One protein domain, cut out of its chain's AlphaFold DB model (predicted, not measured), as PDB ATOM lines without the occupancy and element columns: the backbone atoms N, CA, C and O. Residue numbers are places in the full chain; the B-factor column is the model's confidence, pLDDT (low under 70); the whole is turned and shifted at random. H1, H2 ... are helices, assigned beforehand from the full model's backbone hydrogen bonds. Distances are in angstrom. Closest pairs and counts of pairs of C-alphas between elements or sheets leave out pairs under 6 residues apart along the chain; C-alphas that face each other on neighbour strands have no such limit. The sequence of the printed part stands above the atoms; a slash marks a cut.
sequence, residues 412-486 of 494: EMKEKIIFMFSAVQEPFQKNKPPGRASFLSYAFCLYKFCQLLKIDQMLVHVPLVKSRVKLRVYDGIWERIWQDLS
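What this domain is: This is residues 412 to 486 of the 494 residues of an uncharacterized protein of Klebsormidium nitens (UniProt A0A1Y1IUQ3). H1 and H2 follow each other along one side, and the long H5 meets H2 near its own last residues, so that they make a corner like an L. H3 sits in the angle of this L, packing on H1, and the short H4 packs on H3 away from H5. The printed part has 75 residues with five named helices, in the order H1, H2, H3, H4, H5, and no named strand; its class is all helix. It is compact, with a radius of gyration of the C-alphas of 12.2 A, and spans 35 by 26 by 18 A.

Where its parts are: H1, residues 412 to 423, begins with C-alpha 412 at (137.465, 171.899, 130.865) and is 16.4 A long from first to last C-alpha. H2, residues 425 to 431, is 10.2 A long. H3, residues 442 to 452, is 15.3 A long, with C-alpha 442 at (132.696, 185.658, 143.707). H4 is residues 456 to 459. H5, residues 468 to 485, is the longest at 25.1 A and ends with C-alpha 485 at (130.012, 190.454, 126.120).

How they stand to each other: H1 and H2 meet only through their link. H1 touches H3 with residues 417 to 421 alone, at a steep tilt of 64 degrees, opposite ways; the closest C-alphas, of Ile 417 and Phe 449, are 6.5 A apart. H3 touches H4, closest at the C-alphas of Tyr 447 and Leu 459, 6.0 A. H5 touches H2 with residues 477 to 485 alone, about perpendicular at 73 degrees, closest at the C-alphas of Pro 427 and Ile 481, 5.0 A. H3 and H5 are near each other. H2 and H3 are apart, and so are H4 and H5. Every O i to N i+4 pair is within hydrogen-bond range in H1, H2 and H3, and 13 of 14 in H5; H4 is too short for such a pair.

The domain as a whole: The farthest C-alphas, of Glu 412 and Gly 435, are 36.4 A apart. The printed part has no cut and no long link. Its mean pLDDT is 78.9, with residues 423, 435, 437 and 483 to 486 under 70.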
ATOM      1  N   GLU A 412     137.917 171.009 131.936       73.56
ATOM      2  CA  GLU A 412     137.465 171.899 130.865       73.56
ATOM      3  C   GLU A 412     136.475 172.944 131.387       73.56
ATOM      4  O   GLU A 412     136.591 174.132 131.090       73.56
ATOM      5  N   MET A 413     135.526 172.527 132.213       76.50
ATOM      6  CA  MET A 413     134.523 173.393 132.801       76.50
ATOM      7  C   MET A 413     135.158 174.389 133.768       76.50
ATOM      8  O   MET A 413     134.809 175.570 133.783       76.50
ATOM      9  N   LYS A 414     136.154 173.947 134.539       81.44
ATOM     10  CA  LYS A 414     136.949 174.835 135.390       81.44
ATOM     11  C   LYS A 414     137.687 175.898 134.570       81.44
ATOM     12  O   LYS A 414     137.681 177.066 134.954       81.44
ATOM     13  N   GLU A 415     138.301 175.515 133.453       71.69
ATOM     14  CA  GLU A 415     138.959 176.449 132.531       71.69
ATOM     15  C   GLU A 415     137.959 177.452 131.940       71.69
ATOM     16  O   GLU A 415     138.224 178.658 131.978       71.69
ATOM     17  N   LYS A 416     136.773 176.986 131.517       72.25
ATOM     18  CA  LYS A 416     135.673 177.848 131.054       72.25
ATOM     19  C   LYS A 416     135.280 178.867 132.120       72.25
ATOM     20  O   LYS A 416     135.227 180.059 131.831       72.25
ATOM     21  N   ILE A 417     135.079 178.437 133.366       79.38
ATOM     22  CA  ILE A 417     134.708 179.313 134.488       79.38
ATOM     23  C   ILE A 417     135.792 180.371 134.763       79.38
ATOM     24  O   ILE A 417     135.478 181.546 134.977       79.38
ATOM     25  N   ILE A 418     137.074 179.995 134.726       76.25
ATOM     26  CA  ILE A 418     138.201 180.926 134.910       76.25
ATOM     27  C   ILE A 418     138.278 181.935 133.753       76.25
ATOM     28  O   ILE A 418     138.504 183.132 133.973       76.25
ATOM     29  N   PHE A 419     138.053 181.476 132.523       70.75
ATOM     30  CA  PHE A 419     138.005 182.334 131.345       70.75
ATOM     31  C   PHE A 419     136.835 183.326 131.419       70.75
ATOM     32  O   PHE A 419     137.043 184.529 131.251       70.75
ATOM     33  N   MET A 420     135.632 182.865 131.784       73.88
ATOM     34  CA  MET A 420     134.468 183.732 132.008       73.88
ATOM     35  C   MET A 420     134.746 184.785 133.076       73.88
ATOM     36  O   MET A 420     134.463 185.964 132.871       73.88
ATOM     37  N   PHE A 421     135.358 184.386 134.195       81.44
ATOM     38  CA  PHE A 421     135.725 185.315 135.262       81.44
ATOM     39  C   PHE A 421     136.716 186.391 134.803       81.44
ATOM     40  O   PHE A 421     136.674 187.525 135.288       81.44
ATOM     41  N   SER A 422     137.595 186.051 133.865       72.38
ATOM     42  CA  SER A 422     138.540 186.992 133.264       72.38
ATOM     43  C   SER A 422     137.830 187.964 132.321       72.38
ATOM     44  O   SER A 422     138.048 189.173 132.413       72.38
ATOM     45  N   ALA A 423     136.927 187.453 131.480       66.44
ATOM     46  CA  ALA A 423     136.174 188.238 130.506       66.44
ATOM     47  C   ALA A 423     135.266 189.293 131.159       66.44
ATOM     48  O   ALA A 423     135.157 190.405 130.653       66.44
ATOM     49  N   VAL A 424     134.664 189.005 132.320       76.38
ATOM     50  CA  VAL A 424     133.752 189.950 132.996       76.38
ATOM     51  C   VAL A 424     134.448 191.134 133.679       76.38
ATOM     52  O   VAL A 424     133.772 192.084 134.081       76.38
ATOM     53  N   GLN A 425     135.778 191.117 133.844       77.62
ATOM     54  CA  GLN A 425     136.492 192.156 134.601       77.62
ATOM     55  C   GLN A 425     136.364 193.543 133.961       77.62
ATOM     56  O   GLN A 425     136.053 194.508 134.659       77.62
ATOM     57  N   GLU A 426     136.610 193.653 132.656       74.50
ATOM     58  CA  GLU A 426     136.564 194.924 131.924       74.50
ATOM     59  C   GLU A 426     135.126 195.461 131.771       74.50
ATOM     60  O   GLU A 426     134.884 196.599 132.195       74.50
ATOM     61  N   PRO A 427     134.137 194.657 131.328       76.00
ATOM     62  CA  PRO A 427     132.730 195.054 131.327       76.00
ATOM     63  C   PRO A 427     132.228 195.503 132.701       76.00
ATOM     64  O   PRO A 427     131.479 196.474 132.805       76.00
ATOM     65  N   PHE A 428     132.664 194.859 133.789       83.62
ATOM     66  CA  PHE A 428     132.312 195.317 135.130       83.62
ATOM     67  C   PHE A 428     132.838 196.730 135.406       83.62
ATOM     68  O   PHE A 428     132.114 197.554 135.963       83.62
ATOM     69  N   GLN A 429     134.087 197.032 135.036       78.44
ATOM     70  CA  GLN A 429     134.659 198.360 135.282       78.44
ATOM     71  C   GLN A 429     133.918 199.457 134.521       78.44
ATOM     72  O   GLN A 429     133.756 200.548 135.065       78.44
ATOM     73  N   LYS A 430     133.437 199.146 133.315       81.19
ATOM     74  CA  LYS A 430     132.629 200.043 132.487       81.19
ATOM     75  C   LYS A 430     131.222 200.268 133.053       81.19
ATOM     76  O   LYS A 430     130.718 201.383 132.994       81.19
ATOM     77  N   ASN A 431     130.605 199.234 133.632       82.19
ATOM     78  CA  ASN A 431     129.179 199.241 133.993       82.19
ATOM     79  C   ASN A 431     128.872 199.356 135.494       82.19
ATOM     80  O   ASN A 431     127.696 199.344 135.894       82.19
ATOM     81  N   LYS A 432     129.901 199.442 136.345       82.56
ATOM     82  CA  LYS A 432     129.729 199.622 137.790       82.56
ATOM     83  C   LYS A 432     129.124 201.002 138.114       82.56
ATOM     84  O   LYS A 432     129.456 201.984 137.453       82.56
ATOM     85  N   PRO A 433     128.292 201.116 139.166       80.88
ATOM     86  CA  PRO A 433     127.766 202.402 139.607       80.88
ATOM     87  C   PRO A 433     128.881 203.374 140.035       80.88
ATOM     88  O   PRO A 433     129.899 202.925 140.584       80.88
ATOM     89  N   PRO A 434     128.681 204.696 139.866       72.50
ATOM     90  CA  PRO A 434     129.588 205.710 140.398       72.50
ATOM     91  C   PRO A 434     129.822 205.501 141.900       72.50
ATOM     92  O   PRO A 434     128.892 205.229 142.654       72.50
ATOM     93  N   GLY A 435     131.080 205.574 142.340       69.94
ATOM     94  CA  GLY A 435     131.456 205.361 143.745       69.94
ATOM     95  C   GLY A 435     131.614 203.896 144.176       69.94
ATOM     96  O   GLY A 435     132.128 203.637 145.264       69.94
ATOM     97  N   ARG A 436     131.266 202.907 143.336       76.00
ATOM     98  CA  ARG A 436     131.529 201.496 143.656       76.00
ATOM     99  C   ARG A 436     132.992 201.131 143.388       76.00
ATOM    100  O   ARG A 436     133.432 201.030 142.242       76.00
ATOM    101  N   ALA A 437     133.739 200.863 144.457       69.06
ATOM    102  CA  ALA A 437     135.112 200.362 144.375       69.06
ATOM    103  C   ALA A 437     135.195 198.821 144.343       69.06
ATOM    104  O   ALA A 437     136.076 198.259 143.689       69.06
ATOM    105  N   SER A 438     134.276 198.133 145.032       74.56
ATOM    106  CA  SER A 438     134.293 196.674 145.190       74.56
ATOM    107  C   SER A 438     133.721 195.939 143.979       74.56
ATOM    108  O   SER A 438     132.737 196.370 143.374       74.56
ATOM    109  N   PHE A 439     134.324 194.795 143.649       85.38
ATOM    110  CA  PHE A 439     133.838 193.897 142.601       85.38
ATOM    111  C   PHE A 439     132.485 193.260 142.978       85.38
ATOM    112  O   PHE A 439     131.950 193.474 144.074       85.38
ATOM    113  N   LEU A 440     131.895 192.499 142.057       86.00
ATOM    114  CA  LEU A 440     130.789 191.598 142.382       86.00
ATOM    115  C   LEU A 440     131.280 190.483 143.319       86.00
ATOM    116  O   LEU A 440     132.473 190.193 143.387       86.00
ATOM    117  N   SER A 441     130.361 189.877 144.072       89.25
ATOM    118  CA  SER A 441     130.712 188.724 144.911       89.25
ATOM    119  C   SER A 441     131.171 187.561 144.030       89.25
ATOM    120  O   SER A 441     130.517 187.273 143.032       89.25
ATOM    121  N   TYR A 442     132.235 186.855 144.421       90.62
ATOM    122  CA  TYR A 442     132.696 185.658 143.707       90.62
ATOM    123  C   TYR A 442     131.628 184.564 143.666       90.62
ATOM    124  O   TYR A 442     131.439 183.955 142.618       90.62
ATOM    125  N   ALA A 443     130.847 184.419 144.743       87.56
ATOM    126  CA  ALA A 443     129.689 183.530 144.765       87.56
ATOM    127  C   ALA A 443     128.617 183.937 143.747       87.56
ATOM    128  O   ALA A 443     128.069 183.085 143.063       87.56
ATOM    129  N   PHE A 444     128.363 185.238 143.583       89.56
ATOM    130  CA  PHE A 444     127.418 185.713 142.571       89.56
ATOM    131  C   PHE A 444     127.937 185.457 141.150       89.56
ATOM    132  O   PHE A 444     127.198 184.948 140.316       89.56
ATOM    133  N   CYS A 445     129.212 185.761 140.878       90.50
ATOM    134  CA  CYS A 445     129.810 185.492 139.570       90.50
ATOM    135  C   CYS A 445     129.771 184.000 139.230       90.50
ATOM    136  O   CYS A 445     129.332 183.652 138.141       90.50
ATOM    137  N   LEU A 446     130.172 183.125 140.163       90.00
ATOM    138  CA  LEU A 446     130.134 181.682 139.941       90.00
ATOM    139  C   LEU A 446     128.710 181.192 139.697       90.00
ATOM    140  O   LEU A 446     128.496 180.493 138.719       90.00
ATOM    141  N   TYR A 447     127.741 181.615 140.513       88.94
ATOM    142  CA  TYR A 447     126.331 181.271 140.318       88.94
ATOM    143  C   TYR A 447     125.860 181.622 138.899       88.94
ATOM    144  O   TYR A 447     125.260 180.801 138.213       88.94
ATOM    145  N   LYS A 448     126.210 182.818 138.413       85.88
ATOM    146  CA  LYS A 448     125.882 183.251 137.052       85.88
ATOM    147  C   LYS A 448     126.606 182.467 135.962       85.88
ATOM    148  O   LYS A 448     126.016 182.214 134.918       85.88
ATOM    149  N   PHE A 449     127.852 182.064 136.189       87.19
ATOM    150  CA  PHE A 449     128.558 181.180 135.262       87.19
ATOM    151  C   PHE A 449     127.917 179.795 135.212       87.19
ATOM    152  O   PHE A 449     127.729 179.276 134.120       87.19
ATOM    153  N   CYS A 450     127.503 179.235 136.353       85.19
ATOM    154  CA  CYS A 450     126.768 177.972 136.397       85.19
ATOM    155  C   CYS A 450     125.468 178.046 135.594       85.19
ATOM    156  O   CYS A 450     125.211 177.140 134.814       85.19
ATOM    157  N   GLN A 451     124.687 179.127 135.738       81.62
ATOM    158  CA  GLN A 451     123.456 179.314 134.956       81.62
ATOM    159  C   GLN A 451     123.741 179.333 133.445       81.62
ATOM    160  O   GLN A 451     123.048 178.680 132.674       81.62
ATOM    161  N   LEU A 452     124.786 180.049 133.014       78.50
ATOM    162  CA  LEU A 452     125.168 180.139 131.599       78.50
ATOM    163  C   LEU A 452     125.685 178.814 131.033       78.50
ATOM    164  O   LEU A 452     125.395 178.470 129.892       78.50
ATOM    165  N   LEU A 453     126.454 178.082 131.836       79.88
ATOM    166  CA  LEU A 453     127.028 176.791 131.471       79.88
ATOM    167  C   LEU A 453     126.053 175.622 131.715       79.88
ATOM    168  O   LEU A 453     126.428 174.479 131.470       79.88
ATOM    169  N   LYS A 454     124.826 175.896 132.193       81.69
ATOM    170  CA  LYS A 454     123.787 174.911 132.547       81.69
ATOM    171  C   LYS A 454     124.264 173.852 133.559       81.69
ATOM    172  O   LYS A 454     124.004 172.662 133.414       81.69
ATOM    173  N   ILE A 455     124.995 174.294 134.588       80.75
ATOM    174  CA  ILE A 455     125.541 173.455 135.671       80.75
ATOM    175  C   ILE A 455     124.654 173.590 136.916       80.75
ATOM    176  O   ILE A 455     125.075 174.104 137.961       80.75
ATOM    177  N   ASP A 456     123.399 173.166 136.799       80.00
ATOM    178  CA  ASP A 456     122.384 173.382 137.834       80.00
ATOM    179  C   ASP A 456     122.723 172.666 139.148       80.00
ATOM    180  O   ASP A 456     122.493 173.197 140.237       80.00
ATOM    181  N   GLN A 457     123.392 171.513 139.062       78.50
ATOM    182  CA  GLN A 457     123.870 170.748 140.213       78.50
ATOM    183  C   GLN A 457     124.854 171.530 141.092       78.50
ATOM    184  O   GLN A 457     124.960 171.262 142.284       78.50
ATOM    185  N   MET A 458     125.563 172.523 140.542       78.88
ATOM    186  CA  MET A 458     126.500 173.340 141.318       78.88
ATOM    187  C   MET A 458     125.797 174.499 142.039       78.88
ATOM    188  O   MET A 458     126.321 175.004 143.032       78.88
ATOM    189  N   LEU A 459     124.602 174.911 141.596       79.88
ATOM    190  CA  LEU A 459     123.899 176.083 142.136       79.88
ATOM    191  C   LEU A 459     123.566 175.932 143.626       79.88
ATOM    192  O   LEU A 459     123.705 176.895 144.382       79.88
ATOM    193  N   VAL A 460     123.207 174.724 144.074       74.81
ATOM    194  CA  VAL A 460     122.877 174.438 145.485       74.81
ATOM    195  C   VAL A 460     124.074 174.604 146.429       74.81
ATOM    196  O   VAL A 460     123.901 174.849 147.624       74.81
ATOM    197  N   HIS A 461     125.294 174.526 145.892       72.81
ATOM    198  CA  HIS A 461     126.543 174.655 146.643       72.81
ATOM    199  C   HIS A 461     127.108 176.083 146.635       72.81
ATOM    200  O   HIS A 461     128.084 176.358 147.334       72.81
ATOM    201  N   VAL A 462     126.501 177.012 145.886       79.44
ATOM    202  CA  VAL A 462     126.964 178.401 145.759       79.44
ATOM    203  C   VAL A 462     126.034 179.342 146.534       79.44
ATOM    204  O   VAL A 462     125.036 179.823 145.996       79.44
ATOM    205  N   PRO A 463     126.331 179.654 147.812       72.75
ATOM    206  CA  PRO A 463     125.446 180.473 148.629       72.75
ATOM    207  C   PRO A 463     125.436 181.931 148.149       72.75
ATOM    208  O   PRO A 463     126.429 182.657 148.258       72.75
ATOM    209  N   LEU A 464     124.282 182.384 147.660       79.94
ATOM    210  CA  LEU A 464     124.064 183.779 147.290       79.94
ATOM    211  C   LEU A 464     123.956 184.700 148.515       79.94
ATOM    212  O   LEU A 464     123.661 184.300 149.645       79.94
ATOM    213  N   VAL A 465     124.187 185.993 148.282       75.56
ATOM    214  CA  VAL A 465     124.044 187.029 149.311       75.56
ATOM    215  C   VAL A 465     122.572 187.145 149.715       75.56
ATOM    216  O   VAL A 465     121.732 187.453 148.883       75.56
ATOM    217  N   LYS A 466     122.259 187.010 151.014       74.38
ATOM    218  CA  LYS A 466     120.873 187.052 151.539       74.38
ATOM    219  C   LYS A 466     120.099 188.349 151.242       74.38
ATOM    220  O   LYS A 466     118.875 188.382 151.307       74.38
ATOM    221  N   SER A 467     120.799 189.450 150.972       81.94
ATOM    222  CA  SER A 467     120.179 190.757 150.736       81.94
ATOM    223  C   SER A 467     119.624 190.861 149.314       81.94
ATOM    224  O   SER A 467     120.375 191.094 148.367       81.94
ATOM    225  N   ARG A 468     118.293 190.786 149.185       77.56
ATOM    226  CA  ARG A 468     117.564 190.958 147.912       77.56
ATOM    227  C   ARG A 468     117.869 192.288 147.218       77.56
ATOM    228  O   ARG A 468     118.024 192.331 146.005       77.56
ATOM    229  N   VAL A 469     118.020 193.371 147.986       80.88
ATOM    230  CA  VAL A 469     118.387 194.692 147.447       80.88
ATOM    231  C   VAL A 469     119.779 194.658 146.811       80.88
ATOM    232  O   VAL A 469     119.963 195.163 145.707       80.88
ATOM    233  N   LYS A 470     120.759 194.016 147.466       80.00
ATOM    234  CA  LYS A 470     122.105 193.864 146.892       80.00
ATOM    235  C   LYS A 470     122.100 192.981 145.648       80.00
ATOM    236  O   LYS A 470     122.808 193.313 144.703       80.00
ATOM    237  N   LEU A 471     121.312 191.904 145.642       81.12
ATOM    238  CA  LEU A 471     121.172 191.032 144.475       81.12
ATOM    239  C   LEU A 471     120.599 191.790 143.275       81.12
ATOM    240  O   LEU A 471     121.231 191.777 142.230       81.12
ATOM    241  N   ARG A 472     119.532 192.583 143.447       81.94
ATOM    242  CA  ARG A 472     118.992 193.432 142.365       81.94
ATOM    243  C   ARG A 472     120.026 194.401 141.788       81.94
ATOM    244  O   ARG A 472     120.099 194.589 140.580       81.94
ATOM    245  N   VAL A 473     120.857 195.007 142.643       83.88
ATOM    246  CA  VAL A 473     121.964 195.864 142.183       83.88
ATOM    247  C   VAL A 473     122.998 195.054 141.401       83.88
ATOM    248  O   VAL A 473     123.571 195.564 140.440       83.88
ATOM    249  N   TYR A 474     123.279 193.819 141.815       86.88
ATOM    250  CA  TYR A 474     124.222 192.950 141.116       86.88
ATOM    251  C   TYR A 474     123.661 192.524 139.763       86.88
ATOM    252  O   TYR A 474     124.374 192.670 138.778       86.88
ATOM    253  N   ASP A 475     122.392 192.121 139.701       83.00
ATOM    254  CA  ASP A 475     121.696 191.767 138.463       83.00
ATOM    255  C   ASP A 475     121.683 192.934 137.471       83.00
ATOM    256  O   ASP A 475     122.062 192.750 136.322       83.00
ATOM    257  N   GLY A 476     121.388 194.160 137.917       85.00
ATOM    258  CA  GLY A 476     121.424 195.332 137.031       85.00
ATOM    259  C   GLY A 476     122.827 195.689 136.513       85.00
ATOM    260  O   GLY A 476     122.963 196.278 135.443       85.00
ATOM    261  N   ILE A 477     123.896 195.359 137.248       85.38
ATOM    262  CA  ILE A 477     125.277 195.478 136.737       85.38
ATOM    263  C   ILE A 477     125.564 194.348 135.748       85.38
ATOM    264  O   ILE A 477     126.192 194.572 134.716       85.38
ATOM    265  N   TRP A 478     125.121 193.142 136.086       86.06
ATOM    266  CA  TRP A 478     125.358 191.925 135.331       86.06
ATOM    267  C   TRP A 478     124.672 191.940 133.962       86.06
ATOM    268  O   TRP A 478     125.287 191.559 132.973       86.06
ATOM    269  N   GLU A 479     123.463 192.494 133.882       82.75
ATOM    270  CA  GLU A 479     122.733 192.729 132.634       82.75
ATOM    271  C   GLU A 479     123.571 193.509 131.615       82.75
ATOM    272  O   GLU A 479     123.717 193.104 130.464       82.75
ATOM    273  N   ARG A 480     124.205 194.598 132.062       80.19
ATOM    274  CA  ARG A 480     125.062 195.426 131.206       80.19
ATOM    275  C   ARG A 480     126.369 194.730 130.827       80.19
ATOM    276  O   ARG A 480     126.853 194.897 129.713       80.19
ATOM    277  N   ILE A 481     126.934 193.934 131.739       74.69
ATOM    278  CA  ILE A 481     128.113 193.098 131.451       74.69
ATOM    279  C   ILE A 481     127.803 192.111 130.322       74.69
ATOM    280  O   ILE A 481     128.630 191.919 129.437       74.69
ATOM    281  N   TRP A 482     126.617 191.507 130.332       73.88
ATOM    282  CA  TRP A 482     126.201 190.568 129.297       73.88
ATOM    283  C   TRP A 482     125.935 191.220 127.949       73.88
ATOM    284  O   TRP A 482     126.336 190.652 126.937       73.88
ATOM    285  N   GLN A 483     125.358 192.423 127.929       68.12
ATOM    286  CA  GLN A 483     125.236 193.214 126.699       68.12
ATOM    287  C   GLN A 483     126.614 193.494 126.081       68.12
ATOM    288  O   GLN A 483     126.805 193.296 124.885       68.12
ATOM    289  N   ASP A 484     127.595 193.879 126.902       61.00
ATOM    290  CA  ASP A 484     128.961 194.151 126.439       61.00
ATOM    291  C   ASP A 484     129.693 192.899 125.932       61.00
ATOM    292  O   ASP A 484     130.526 192.995 125.031       61.00
ATOM    293  N   LEU A 485     129.397 191.729 126.500       61.09
ATOM    294  CA  LEU A 485     130.012 190.454 126.120       61.09
ATOM    295  C   LEU A 485     129.220 189.682 125.056       61.09
ATOM    296  O   LEU A 485     129.690 188.645 124.594       61.09
ATOM    297  N   SER A 486     128.039 190.174 124.664       62.69
ATOM    298  CA  SER A 486     127.092 189.465 123.791       62.69
ATOM    299  C   SER A 486     126.749 188.052 124.301       62.69
ATOM    300  O   SER A 486     126.660 187.100 123.529       62.69
TER     301      SER A 486